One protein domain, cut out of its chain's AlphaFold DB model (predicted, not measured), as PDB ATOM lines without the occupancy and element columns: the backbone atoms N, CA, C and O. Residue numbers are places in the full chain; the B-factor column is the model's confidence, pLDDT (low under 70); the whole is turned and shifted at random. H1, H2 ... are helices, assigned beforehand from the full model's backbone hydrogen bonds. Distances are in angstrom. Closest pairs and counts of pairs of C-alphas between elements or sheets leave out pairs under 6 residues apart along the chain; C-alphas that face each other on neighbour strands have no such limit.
ATOM      1  N   GLU A 144     244.506 167.270 195.570       77.56
ATOM      2  CA  GLU A 144     244.849 167.015 194.169       77.56
ATOM      3  C   GLU A 144     244.975 168.301 193.330       77.56
ATOM      4  O   GLU A 144     245.768 168.347 192.389       77.56
ATOM      5  N   PHE A 145     244.282 169.379 193.715       76.50
ATOM      6  CA  PHE A 145     244.409 170.679 193.056       76.50
ATOM      7  C   PHE A 145     245.844 171.217 193.110       76.50
ATOM      8  O   PHE A 145     246.305 171.807 192.137       76.50
ATOM      9  N   ALA A 146     246.579 170.971 194.200       74.31
ATOM     10  CA  ALA A 146     247.974 171.384 194.339       74.31
ATOM     11  C   ALA A 146     248.914 170.607 193.410       74.31
ATOM     12  O   ALA A 146     249.834 171.193 192.843       74.31
ATOM     13  N   ARG A 147     248.642 169.311 193.209       72.25
ATOM     14  CA  ARG A 147     249.378 168.456 192.269       72.25
ATOM     15  C   ARG A 147     249.186 168.936 190.831       72.25
ATOM     16  O   ARG A 147     250.149 169.198 190.121       72.25
ATOM     17  N   ILE A 148     247.932 169.153 190.431       73.12
ATOM     18  CA  ILE A 148     247.584 169.627 189.081       73.12
ATOM     19  C   ILE A 148     248.168 171.019 188.819       73.12
ATOM     20  O   ILE A 148     248.619 171.306 187.713       73.12
ATOM     21  N   ASN A 149     248.204 171.866 189.846       68.81
ATOM     22  CA  ASN A 149     248.781 173.199 189.773       68.81
ATOM     23  C   ASN A 149     250.296 173.208 189.460       68.81
ATOM     24  O   ASN A 149     250.764 174.150 188.814       68.81
ATOM     25  N   GLY A 150     251.039 172.186 189.905       64.31
ATOM     26  CA  GLY A 150     252.485 172.046 189.687       64.31
ATOM     27  C   GLY A 150     252.871 171.253 188.433       64.31
ATOM     28  O   GLY A 150     253.811 171.638 187.739       64.31
ATOM     29  N   ASP A 151     252.130 170.189 188.111       60.84
ATOM     30  CA  ASP A 151     252.553 169.203 187.104       60.84
ATOM     31  C   ASP A 151     252.009 169.476 185.692       60.84
ATOM     32  O   ASP A 151     252.599 169.060 184.691       60.84
ATOM     33  N   VAL A 152     250.872 170.172 185.573       64.12
ATOM     34  CA  VAL A 152     250.095 170.197 184.327       64.12
ATOM     35  C   VAL A 152     250.129 171.574 183.659       64.12
ATOM     36  O   VAL A 152     249.607 172.566 184.162       64.12
ATOM     37  N   ARG A 153     250.713 171.634 182.453       64.38
ATOM     38  CA  ARG A 153     250.801 172.867 181.640       64.38
ATOM     39  C   ARG A 153     249.475 173.289 180.990       64.38
ATOM     40  O   ARG A 153     249.315 174.469 180.678       64.38
ATOM     41  N   LEU A 154     248.562 172.344 180.757       69.06
ATOM     42  CA  LEU A 154     247.287 172.538 180.062       69.06
ATOM     43  C   LEU A 154     246.206 171.667 180.713       69.06
ATOM     44  O   LEU A 154     246.434 170.477 180.897       69.06
ATOM     45  N   LEU A 155     245.033 172.224 181.023       79.19
ATOM     46  CA  LEU A 155     243.911 171.421 181.521       79.19
ATOM     47  C   LEU A 155     243.458 170.437 180.440       79.19
ATOM     48  O   LEU A 155     243.032 170.857 179.363       79.19
ATOM     49  N   THR A 156     243.550 169.144 180.730       83.06
ATOM     50  CA  THR A 156     243.108 168.070 179.837       83.06
ATOM     51  C   THR A 156     241.806 167.442 180.349       83.06
ATOM     52  O   THR A 156     241.606 167.367 181.564       83.06
ATOM     53  N   PRO A 157     240.920 166.962 179.450       83.94
ATOM     54  CA  PRO A 157     239.655 166.319 179.798       83.94
ATOM     55  C   PRO A 157     239.787 165.252 180.884       83.94
ATOM     56  O   PRO A 157     239.101 165.341 181.893       83.94
ATOM     57  N   GLY A 158     240.747 164.331 180.741       81.75
ATOM     58  CA  GLY A 158     240.916 163.207 181.667       81.75
ATOM     59  C   GLY A 158     241.321 163.586 183.097       81.75
ATOM     60  O   GLY A 158     241.270 162.738 183.978       81.75
ATOM     61  N   VAL A 159     241.724 164.836 183.349       83.19
ATOM     62  CA  VAL A 159     242.045 165.314 184.706       83.19
ATOM     63  C   VAL A 159     240.808 165.864 185.417       83.19
ATOM     64  O   VAL A 159     240.698 165.737 186.632       83.19
ATOM     65  N   VAL A 160     239.899 166.499 184.676       85.31
ATOM     66  CA  VAL A 160     238.777 167.276 185.235       85.31
ATOM     67  C   VAL A 160     237.415 166.618 185.033       85.31
ATOM     68  O   VAL A 160     236.411 167.123 185.532       85.31
ATOM     69  N   GLU A 161     237.365 165.517 184.286       86.38
ATOM     70  CA  GLU A 161     236.138 164.781 184.003       86.38
ATOM     71  C   GLU A 161     235.408 164.382 185.293       86.38
ATOM     72  O   GLU A 161     235.988 163.843 186.236       86.38
ATOM     73  N   GLY A 162     234.115 164.707 185.356       82.75
ATOM     74  CA  GLY A 162     233.247 164.368 186.483       82.75
ATOM     75  C   GLY A 162     233.419 165.234 187.735       82.75
ATOM     76  O   GLY A 162     232.791 164.947 188.754       82.75
ATOM     77  N   TRP A 163     234.231 166.297 187.702       84.38
ATOM     78  CA  TRP A 163     234.380 167.186 188.862       84.38
ATOM     79  C   TRP A 163     233.137 168.038 189.136       84.38
ATOM     80  O   TRP A 163     232.784 168.246 190.294       84.38
ATOM     81  N   SER A 164     232.489 168.533 188.083       86.38
ATOM     82  CA  SER A 164     231.236 169.288 188.143       86.38
ATOM     83  C   SER A 164     230.410 169.050 186.882       86.38
ATOM     84  O   SER A 164     230.920 168.511 185.900       86.38
ATOM     85  N   ASP A 165     229.154 169.498 186.883       85.69
ATOM     86  CA  ASP A 165     228.249 169.352 185.735       85.69
ATOM     87  C   ASP A 165     228.805 170.008 184.458       85.69
ATOM     88  O   ASP A 165     228.600 169.501 183.356       85.69
ATOM     89  N   LEU A 166     229.587 171.091 184.595       85.50
ATOM     90  CA  LEU A 166     230.246 171.766 183.467       85.50
ATOM     91  C   LEU A 166     231.303 170.883 182.784       85.50
ATOM     92  O   LEU A 166     231.547 171.016 181.585       85.50
ATOM     93  N   VAL A 167     231.943 169.996 183.545       88.56
ATOM     94  CA  VAL A 167     233.002 169.090 183.077       88.56
ATOM     95  C   VAL A 167     232.592 167.627 183.225       88.56
ATOM     96  O   VAL A 167     233.443 166.757 183.367       88.56
ATOM     97  N   HIS A 168     231.291 167.336 183.162       88.00
ATOM     98  CA  HIS A 168     230.802 165.959 183.129       88.00
ATOM     99  C   HIS A 168     231.219 165.251 181.827       88.00
ATOM    100  O   HIS A 168     231.610 164.093 181.859       88.00
ATOM    101  N   CYS A 169     231.219 165.978 180.702       86.06
ATOM    102  CA  CYS A 169     231.763 165.525 179.415       86.06
ATOM    103  C   CYS A 169     232.657 166.628 178.809       86.06
ATOM    104  O   CYS A 169     232.212 167.385 177.938       86.06
ATOM    105  N   PRO A 170     233.898 166.803 179.301       86.62
ATOM    106  CA  PRO A 170     234.734 167.932 178.916       86.62
ATOM    107  C   PRO A 170     235.344 167.741 177.520       86.62
ATOM    108  O   PRO A 170     235.888 166.691 177.191       86.62
ATOM    109  N   SER A 171     235.334 168.803 176.708       87.00
ATOM    110  CA  SER A 171     236.123 168.874 175.469       87.00
ATOM    111  C   SER A 171     237.342 169.773 175.662       87.00
ATOM    112  O   SER A 171     237.268 170.774 176.376       87.00
ATOM    113  N   GLN A 172     238.453 169.480 174.976       87.38
ATOM    114  CA  GLN A 172     239.660 170.319 175.059       87.38
ATOM    115  C   GLN A 172     239.363 171.786 174.705       87.38
ATOM    116  O   GLN A 172     239.812 172.704 175.382       87.38
ATOM    117  N   ARG A 173     238.498 172.010 173.705       86.25
ATOM    118  CA  ARG A 173     238.057 173.349 173.287       86.25
ATOM    119  C   ARG A 173     237.314 174.114 174.384       86.25
ATOM    120  O   ARG A 173     237.475 175.330 174.477       86.25
ATOM    121  N   LEU A 174     236.483 173.431 175.178       86.62
ATOM    122  CA  LEU A 174     235.780 174.047 176.305       86.62
ATOM    123  C   LEU A 174     236.780 174.485 177.375       86.62
ATOM    124  O   LEU A 174     236.735 175.634 177.809       86.62
ATOM    125  N   LEU A 175     237.705 173.599 177.751       87.56
ATOM    126  CA  LEU A 175     238.715 173.884 178.771       87.56
ATOM    127  C   LEU A 175     239.631 175.039 178.353       87.56
ATOM    128  O   LEU A 175     239.841 175.965 179.136       87.56
ATOM    129  N   ASP A 176     240.086 175.056 177.100       85.00
ATOM    130  CA  ASP A 176     240.898 176.151 176.565       85.00
ATOM    131  C   ASP A 176     240.136 177.490 176.609       85.00
ATOM    132  O   ASP A 176     240.705 178.527 176.960       85.00
ATOM    133  N   ARG A 177     238.828 177.484 176.309       84.50
ATOM    134  CA  ARG A 177     237.974 178.681 176.386       84.50
ATOM    135  C   ARG A 177     237.788 179.170 177.823       84.50
ATOM    136  O   ARG A 177     237.887 180.374 178.050       84.50
ATOM    137  N   VAL A 178     237.551 178.259 178.770       86.19
ATOM    138  CA  VAL A 178     237.422 178.567 180.207       86.19
ATOM    139  C   VAL A 178     238.691 179.257 180.706       86.19
ATOM    140  O   VAL A 178     238.627 180.351 181.264       86.19
ATOM    141  N   VAL A 179     239.852 178.648 180.457       83.25
ATOM    142  CA  VAL A 179     241.154 179.165 180.902       83.25
ATOM    143  C   VAL A 179     241.433 180.538 180.306       83.25
ATOM    144  O   VAL A 179     241.821 181.460 181.024       83.25
ATOM    145  N   ARG A 180     241.201 180.688 178.999       79.56
ATOM    146  CA  ARG A 180     241.421 181.946 178.291       79.56
ATOM    147  C   ARG A 180     240.559 183.078 178.855       79.56
ATOM    148  O   ARG A 180     241.092 184.130 179.191       79.56
ATOM    149  N   ARG A 181     239.246 182.862 178.996       79.44
ATOM    150  CA  ARG A 181     238.305 183.881 179.499       79.44
ATOM    151  C   ARG A 181     238.589 184.261 180.953       79.44
ATOM    152  O   ARG A 181     238.536 185.440 181.312       79.44
ATOM    153  N   TYR A 182     238.965 183.281 181.771       77.88
ATOM    154  CA  TYR A 182     239.372 183.528 183.150       77.88
ATOM    155  C   TYR A 182     240.623 184.419 183.233       77.88
ATOM    156  O   TYR A 182     240.659 185.357 184.029       77.88
ATOM    157  N   ALA A 183     241.627 184.175 182.382       73.56
ATOM    158  CA  ALA A 183     242.856 184.970 182.342       73.56
ATOM    159  C   ALA A 183     242.643 186.394 181.788       73.56
ATOM    160  O   ALA A 183     243.241 187.346 182.294       73.56
ATOM    161  N   GLU A 184     241.771 186.557 180.786       66.38
ATOM    162  CA  GLU A 184     241.414 187.864 180.211       66.38
ATOM    163  C   GLU A 184     240.756 188.785 181.257       66.38
ATOM    164  O   GLU A 184     241.120 189.951 181.368       66.38
ATOM    165  N   THR A 185     239.871 188.249 182.103       62.06
ATOM    166  CA  THR A 185     239.151 189.011 183.149       62.06
ATOM    167  C   THR A 185     240.054 189.468 184.309       62.06
ATOM    168  O   THR A 185     239.662 190.283 185.145       62.06
ATOM    169  N   LYS A 186     241.270 188.924 184.409       60.47
ATOM    170  CA  LYS A 186     242.243 189.239 185.468       60.47
ATOM    171  C   LYS A 186     243.305 190.253 185.033       60.47
ATOM    172  O   LYS A 186     244.306 190.389 185.731       60.47
ATOM    173  N   ASP A 187     243.108 190.937 183.902       51.88
ATOM    174  CA  ASP A 187     244.032 191.940 183.343       51.88
ATOM    175  C   ASP A 187     245.460 191.407 183.097       51.88
ATOM    176  O   ASP A 187     246.430 192.160 183.084       51.88
ATOM    177  N   SER A 188     245.619 190.093 182.895       46.47
ATOM    178  CA  SER A 188     246.937 189.479 182.659       46.47
ATOM    179  C   SER A 188     247.304 189.377 181.174       46.47
ATOM    180  O   SER A 188     248.429 189.003 180.849       46.47
ATOM    181  N   GLY A 189     246.370 189.678 180.261       42.84
ATOM    182  CA  GLY A 189     246.607 189.705 178.809       42.84
ATOM    183  C   GLY A 189     247.163 188.405 178.213       42.84
ATOM    184  O   GLY A 189     247.741 188.433 177.129       42.84
ATOM    185  N   SER A 190     247.051 187.268 178.913       39.38
ATOM    186  CA  SER A 190     247.840 186.082 178.591       39.38
ATOM    187  C   SER A 190     247.021 184.807 178.439       39.38
ATOM    188  O   SER A 190     246.266 184.411 179.317       39.38
ATOM    189  N   PHE A 191     247.234 184.145 177.302       46.47
ATOM    190  CA  PHE A 191     246.462 183.016 176.775       46.47
ATOM    191  C   PHE A 191     246.764 181.654 177.443       46.47
ATOM    192  O   PHE A 191     246.098 180.669 177.143       46.47
ATOM    193  N   LEU A 192     247.762 181.554 178.334       51.69
ATOM    194  CA  LEU A 192     248.249 180.272 178.869       51.69
ATOM    195  C   LEU A 192     248.082 180.163 180.389       51.69
ATOM    196  O   LEU A 192     248.494 181.058 181.125       51.69
ATOM    197  N   LEU A 193     247.607 179.000 180.854       53.19
ATOM    198  CA  LEU A 193     247.475 178.626 182.273       53.19
ATOM    199  C   LEU A 193     248.774 178.874 183.067       53.19
ATOM    200  O   LEU A 193     248.730 179.286 184.221       53.19
ATOM    201  N   LYS A 194     249.940 178.706 182.421       51.09
ATOM    202  CA  LYS A 194     251.274 178.953 182.999       51.09
ATOM    203  C   LYS A 194     251.522 180.405 183.446       51.09
ATOM    204  O   LYS A 194     252.418 180.647 184.245       51.09
ATOM    205  N   ASN A 195     250.762 181.357 182.912       55.94
ATOM    206  CA  ASN A 195     250.917 182.781 183.216       55.94
ATOM    207  C   ASN A 195     250.016 183.225 184.374       55.94
ATOM    208  O   ASN A 195     250.208 184.314 184.907       55.94
ATOM    209  N   LEU A 196     249.085 182.362 184.794       64.19
ATOM    210  CA  LEU A 196     248.405 182.500 186.072       64.19
ATOM    211  C   LEU A 196     249.368 182.108 187.193       64.19
ATOM    212  O   LEU A 196     250.098 181.114 187.080       64.19
ATOM    213  N   LYS A 197     249.339 182.871 188.286       72.62
ATOM    214  CA  LYS A 197     250.015 182.520 189.537       72.62
ATOM    215  C   LYS A 197     249.417 181.231 190.096       72.62
ATOM    216  O   LYS A 197     248.239 180.942 189.895       72.62
ATOM    217  N   ASP A 198     250.195 180.498 190.879       76.12
ATOM    218  CA  ASP A 198     249.760 179.247 191.514       76.12
ATOM    219  C   ASP A 198     248.462 179.405 192.322       76.12
ATOM    220  O   ASP A 198     247.586 178.542 192.316       76.12
ATOM    221  N   THR A 199     248.285 180.556 192.970       77.06
ATOM    222  CA  THR A 199     247.052 180.889 193.691       77.06
ATOM    223  C   THR A 199     245.859 181.100 192.761       77.06
ATOM    224  O   THR A 199     244.750 180.711 193.103       77.06
ATOM    225  N   GLU A 200     246.058 181.680 191.579       77.44
ATOM    226  CA  GLU A 200     244.998 181.951 190.600       77.44
ATOM    227  C   GLU A 200     244.546 180.675 189.894       77.44
ATOM    228  O   GLU A 200     243.351 180.486 189.666       77.44
ATOM    229  N   ARG A 201     245.493 179.781 189.601       80.81
ATOM    230  CA  ARG A 201     245.210 178.431 189.108       80.81
ATOM    231  C   ARG A 201     244.436 177.623 190.142       80.81
ATOM    232  O   ARG A 201     243.416 177.034 189.801       80.81
ATOM    233  N   MET A 202     244.859 177.659 191.408       82.25
ATOM    234  CA  MET A 202     244.139 177.002 192.500       82.25
ATOM    235  C   MET A 202     242.697 177.522 192.613       82.25
ATOM    236  O   MET A 202     241.767 176.732 192.744       82.25
ATOM    237  N   GLN A 203     242.490 178.837 192.486       84.25
ATOM    238  CA  GLN A 203     241.155 179.447 192.476       84.25
ATOM    239  C   GLN A 203     240.316 178.990 191.281       84.25
ATOM    240  O   GLN A 203     239.134 178.695 191.453       84.25
ATOM    241  N   LEU A 204     240.905 178.902 190.086       85.00
ATOM    242  CA  LEU A 204     240.216 178.409 188.893       85.00
ATOM    243  C   LEU A 204     239.789 176.946 189.057       85.00
ATOM    244  O   LEU A 204     238.627 176.632 188.826       85.00
ATOM    245  N   LEU A 205     240.696 176.071 189.502       87.06
ATOM    246  CA  LEU A 205     240.412 174.651 189.743       87.06
ATOM    247  C   LEU A 205     239.329 174.464 190.811       87.06
ATOM    248  O   LEU A 205     238.397 173.685 190.627       87.06
ATOM    249  N   MET A 206     239.425 175.225 191.902       84.88
ATOM    250  CA  MET A 206     238.443 175.234 192.982       84.88
ATOM    251  C   MET A 206     237.061 175.685 192.488       84.88
ATOM    252  O   MET A 206     236.044 175.076 192.812       84.88
ATOM    253  N   THR A 207     237.026 176.733 191.664       86.25
ATOM    254  CA  THR A 207     235.794 177.227 191.040       86.25
ATOM    255  C   THR A 207     235.216 176.165 190.106       86.25
ATOM    256  O   THR A 207     234.067 175.775 190.261       86.25
ATOM    257  N   LEU A 208     236.028 175.596 189.216       88.00
ATOM    258  CA  LEU A 208     235.602 174.562 188.275       88.00
ATOM    259  C   LEU A 208     235.032 173.318 188.971       88.00
ATOM    260  O   LEU A 208     234.053 172.750 188.492       88.00
ATOM    261  N   ALA A 209     235.631 172.908 190.090       86.31
ATOM    262  CA  ALA A 209     235.244 171.700 190.810       86.31
ATOM    263  C   ALA A 209     234.002 171.870 191.695       86.31
ATOM    264  O   ALA A 209     233.255 170.914 191.869       86.31
ATOM    265  N   PHE A 210     233.783 173.047 192.289       82.75
ATOM    266  CA  PHE A 210     232.745 173.203 193.318       82.75
ATOM    267  C   PHE A 210     231.689 174.261 193.015       82.75
ATOM    268  O   PHE A 210     230.589 174.158 193.551       82.75
ATOM    269  N   ASN A 211     231.988 175.263 192.186       83.31
ATOM    270  CA  ASN A 211     230.974 176.184 191.685       83.31
ATOM    271  C   ASN A 211     231.331 176.694 190.274       83.31
ATOM    272  O   ASN A 211     232.004 177.721 190.147       83.31
ATOM    273  N   PRO A 212     230.862 176.012 189.214       85.69
ATOM    274  CA  PRO A 212     231.131 176.418 187.840       85.69
ATOM    275  C   PRO A 212     230.275 177.602 187.355       85.69
ATOM    276  O   PRO A 212     230.583 178.149 186.298       85.69
ATOM    277  N   GLU A 213     229.241 178.039 188.087       81.50
ATOM    278  CA  GLU A 213     228.354 179.147 187.685       81.50
ATOM    279  C   GLU A 213     229.103 180.422 187.248       81.50
ATOM    280  O   GLU A 213     228.842 180.904 186.145       81.50
ATOM    281  N   PRO A 214     230.060 180.976 188.027       79.00
ATOM    282  CA  PRO A 214     230.787 182.176 187.617       79.00
ATOM    283  C   PRO A 214     231.605 181.971 186.338       79.00
ATOM    284  O   PRO A 214     231.776 182.924 185.585       79.00
ATOM    285  N   LEU A 215     232.086 180.754 186.066       83.88
ATOM    286  CA  LEU A 215     232.799 180.455 184.821       83.88
ATOM    287  C   LEU A 215     231.832 180.412 183.640       83.88
ATOM    288  O   LEU A 215     232.144 180.946 182.581       83.88
ATOM    289  N   VAL A 216     230.648 179.820 183.824       85.56
ATOM    290  CA  VAL A 216     229.603 179.804 182.792       85.56
ATOM    291  C   VAL A 216     229.196 181.228 182.434       85.56
ATOM    292  O   VAL A 216     229.232 181.561 181.254       85.56
ATOM    293  N   LEU A 217     228.913 182.077 183.429       80.06
ATOM    294  CA  LEU A 217     228.549 183.483 183.215       80.06
ATOM    295  C   LEU A 217     229.641 184.246 182.448       80.06
ATOM    296  O   LEU A 217     229.359 184.906 181.451       80.06
ATOM    297  N   GLN A 218     230.904 184.067 182.845       78.38
ATOM    298  CA  GLN A 218     232.055 184.685 182.174       78.38
ATOM    299  C   GLN A 218     232.231 184.234 180.719       78.38
ATOM    300  O   GLN A 218     232.757 184.984 179.898       78.38
ATOM    301  N   ILE A 219     231.832 183.005 180.387       79.62
ATOM    302  CA  ILE A 219     231.919 182.471 179.024       79.62
ATOM    303  C   ILE A 219     230.692 182.879 178.199       79.62
ATOM    304  O   ILE A 219     230.824 183.109 176.996       79.62
ATOM    305  N   SER A 220     229.510 182.970 178.817       69.00
ATOM    306  CA  SER A 220     228.250 183.302 178.143       69.00
ATOM    307  C   SER A 220     228.064 184.792 177.870       69.00
ATOM    308  O   SER A 220     227.368 185.132 176.917       69.00
TER     309      SER A 220
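Overview. This is residues 144 to 220 of the 279 residues of an uncharacterized protein of Gambusia affinis (UniProt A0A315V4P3). Five helices gather in a rounded, all-helix cluster: the two longer ones, H3 and H4, cross steeply with a gap between them, while short H1 packs on H4 and short H5 packs across H3. H2 is a single short turn near the start of H3. The printed part has 77 residues, with named helices in the order H1, H2, H3, H4, H5 and no named strand. It is compact, with a radius of gyration of the C-alphas of 11.3 A and spans of 29 by 29 by 20 A.

Arrangement. H1, residues 144 to 151, touches H4, residues 198 to 210, closest at the C-alphas of Phe 145 and Met 202, 6.4 A apart; they run opposite ways at a steep tilt of 42 degrees. H2, residues 157 to 160, is close to but not clearly touching H3, residues 172 to 184; the closest C-alphas, of Pro 157 and Gln 172, are 6.2 A apart. H3 and H4 are close but not clearly touching, with the C-alphas of Tyr 182 and Leu 204 closest at 7.7 A, and run opposite ways at a steep tilt of 54 degrees. H5, residues 213 to 220, touches H3 at its residues 177 to 182 alone, about perpendicular at 85 degrees; the closest C-alphas, of Arg 181 and Ile 219, are 6.6 A apart. H4, with residues 207 to 208 alone, and H5 only just touch, and only at the corner, with 3 pairs of C-alphas within 8 A, the closest those of Leu 208 and Leu 215 at 7.4 A. H1 and H3 are apart. In H1, H3, H4 and H5 every O i to N i+4 pair is within hydrogen-bond range; H2 is too short for such a pair.

Along the chain. H1 begins at C-alpha 144, (244.849, 167.015, 194.169), and measures 10.7 A; H2 measures 5.6 A. H3 measures 18.4 A from C-alpha 172, (239.660, 170.319, 175.059), and H4 18.1 A. H5 measures 10.4 A and ends at C-alpha 220, (228.250, 183.302, 178.143).

Size, cuts and confidence. The two C-alphas farthest apart, of Gly 162 and Asp 187, are 29.8 A apart. The printed part has no cut. The links H2 to H3 and H3 to H4 are long. The pLDDT is under 70 at residues 149 to 154, 184 to 196 and 220.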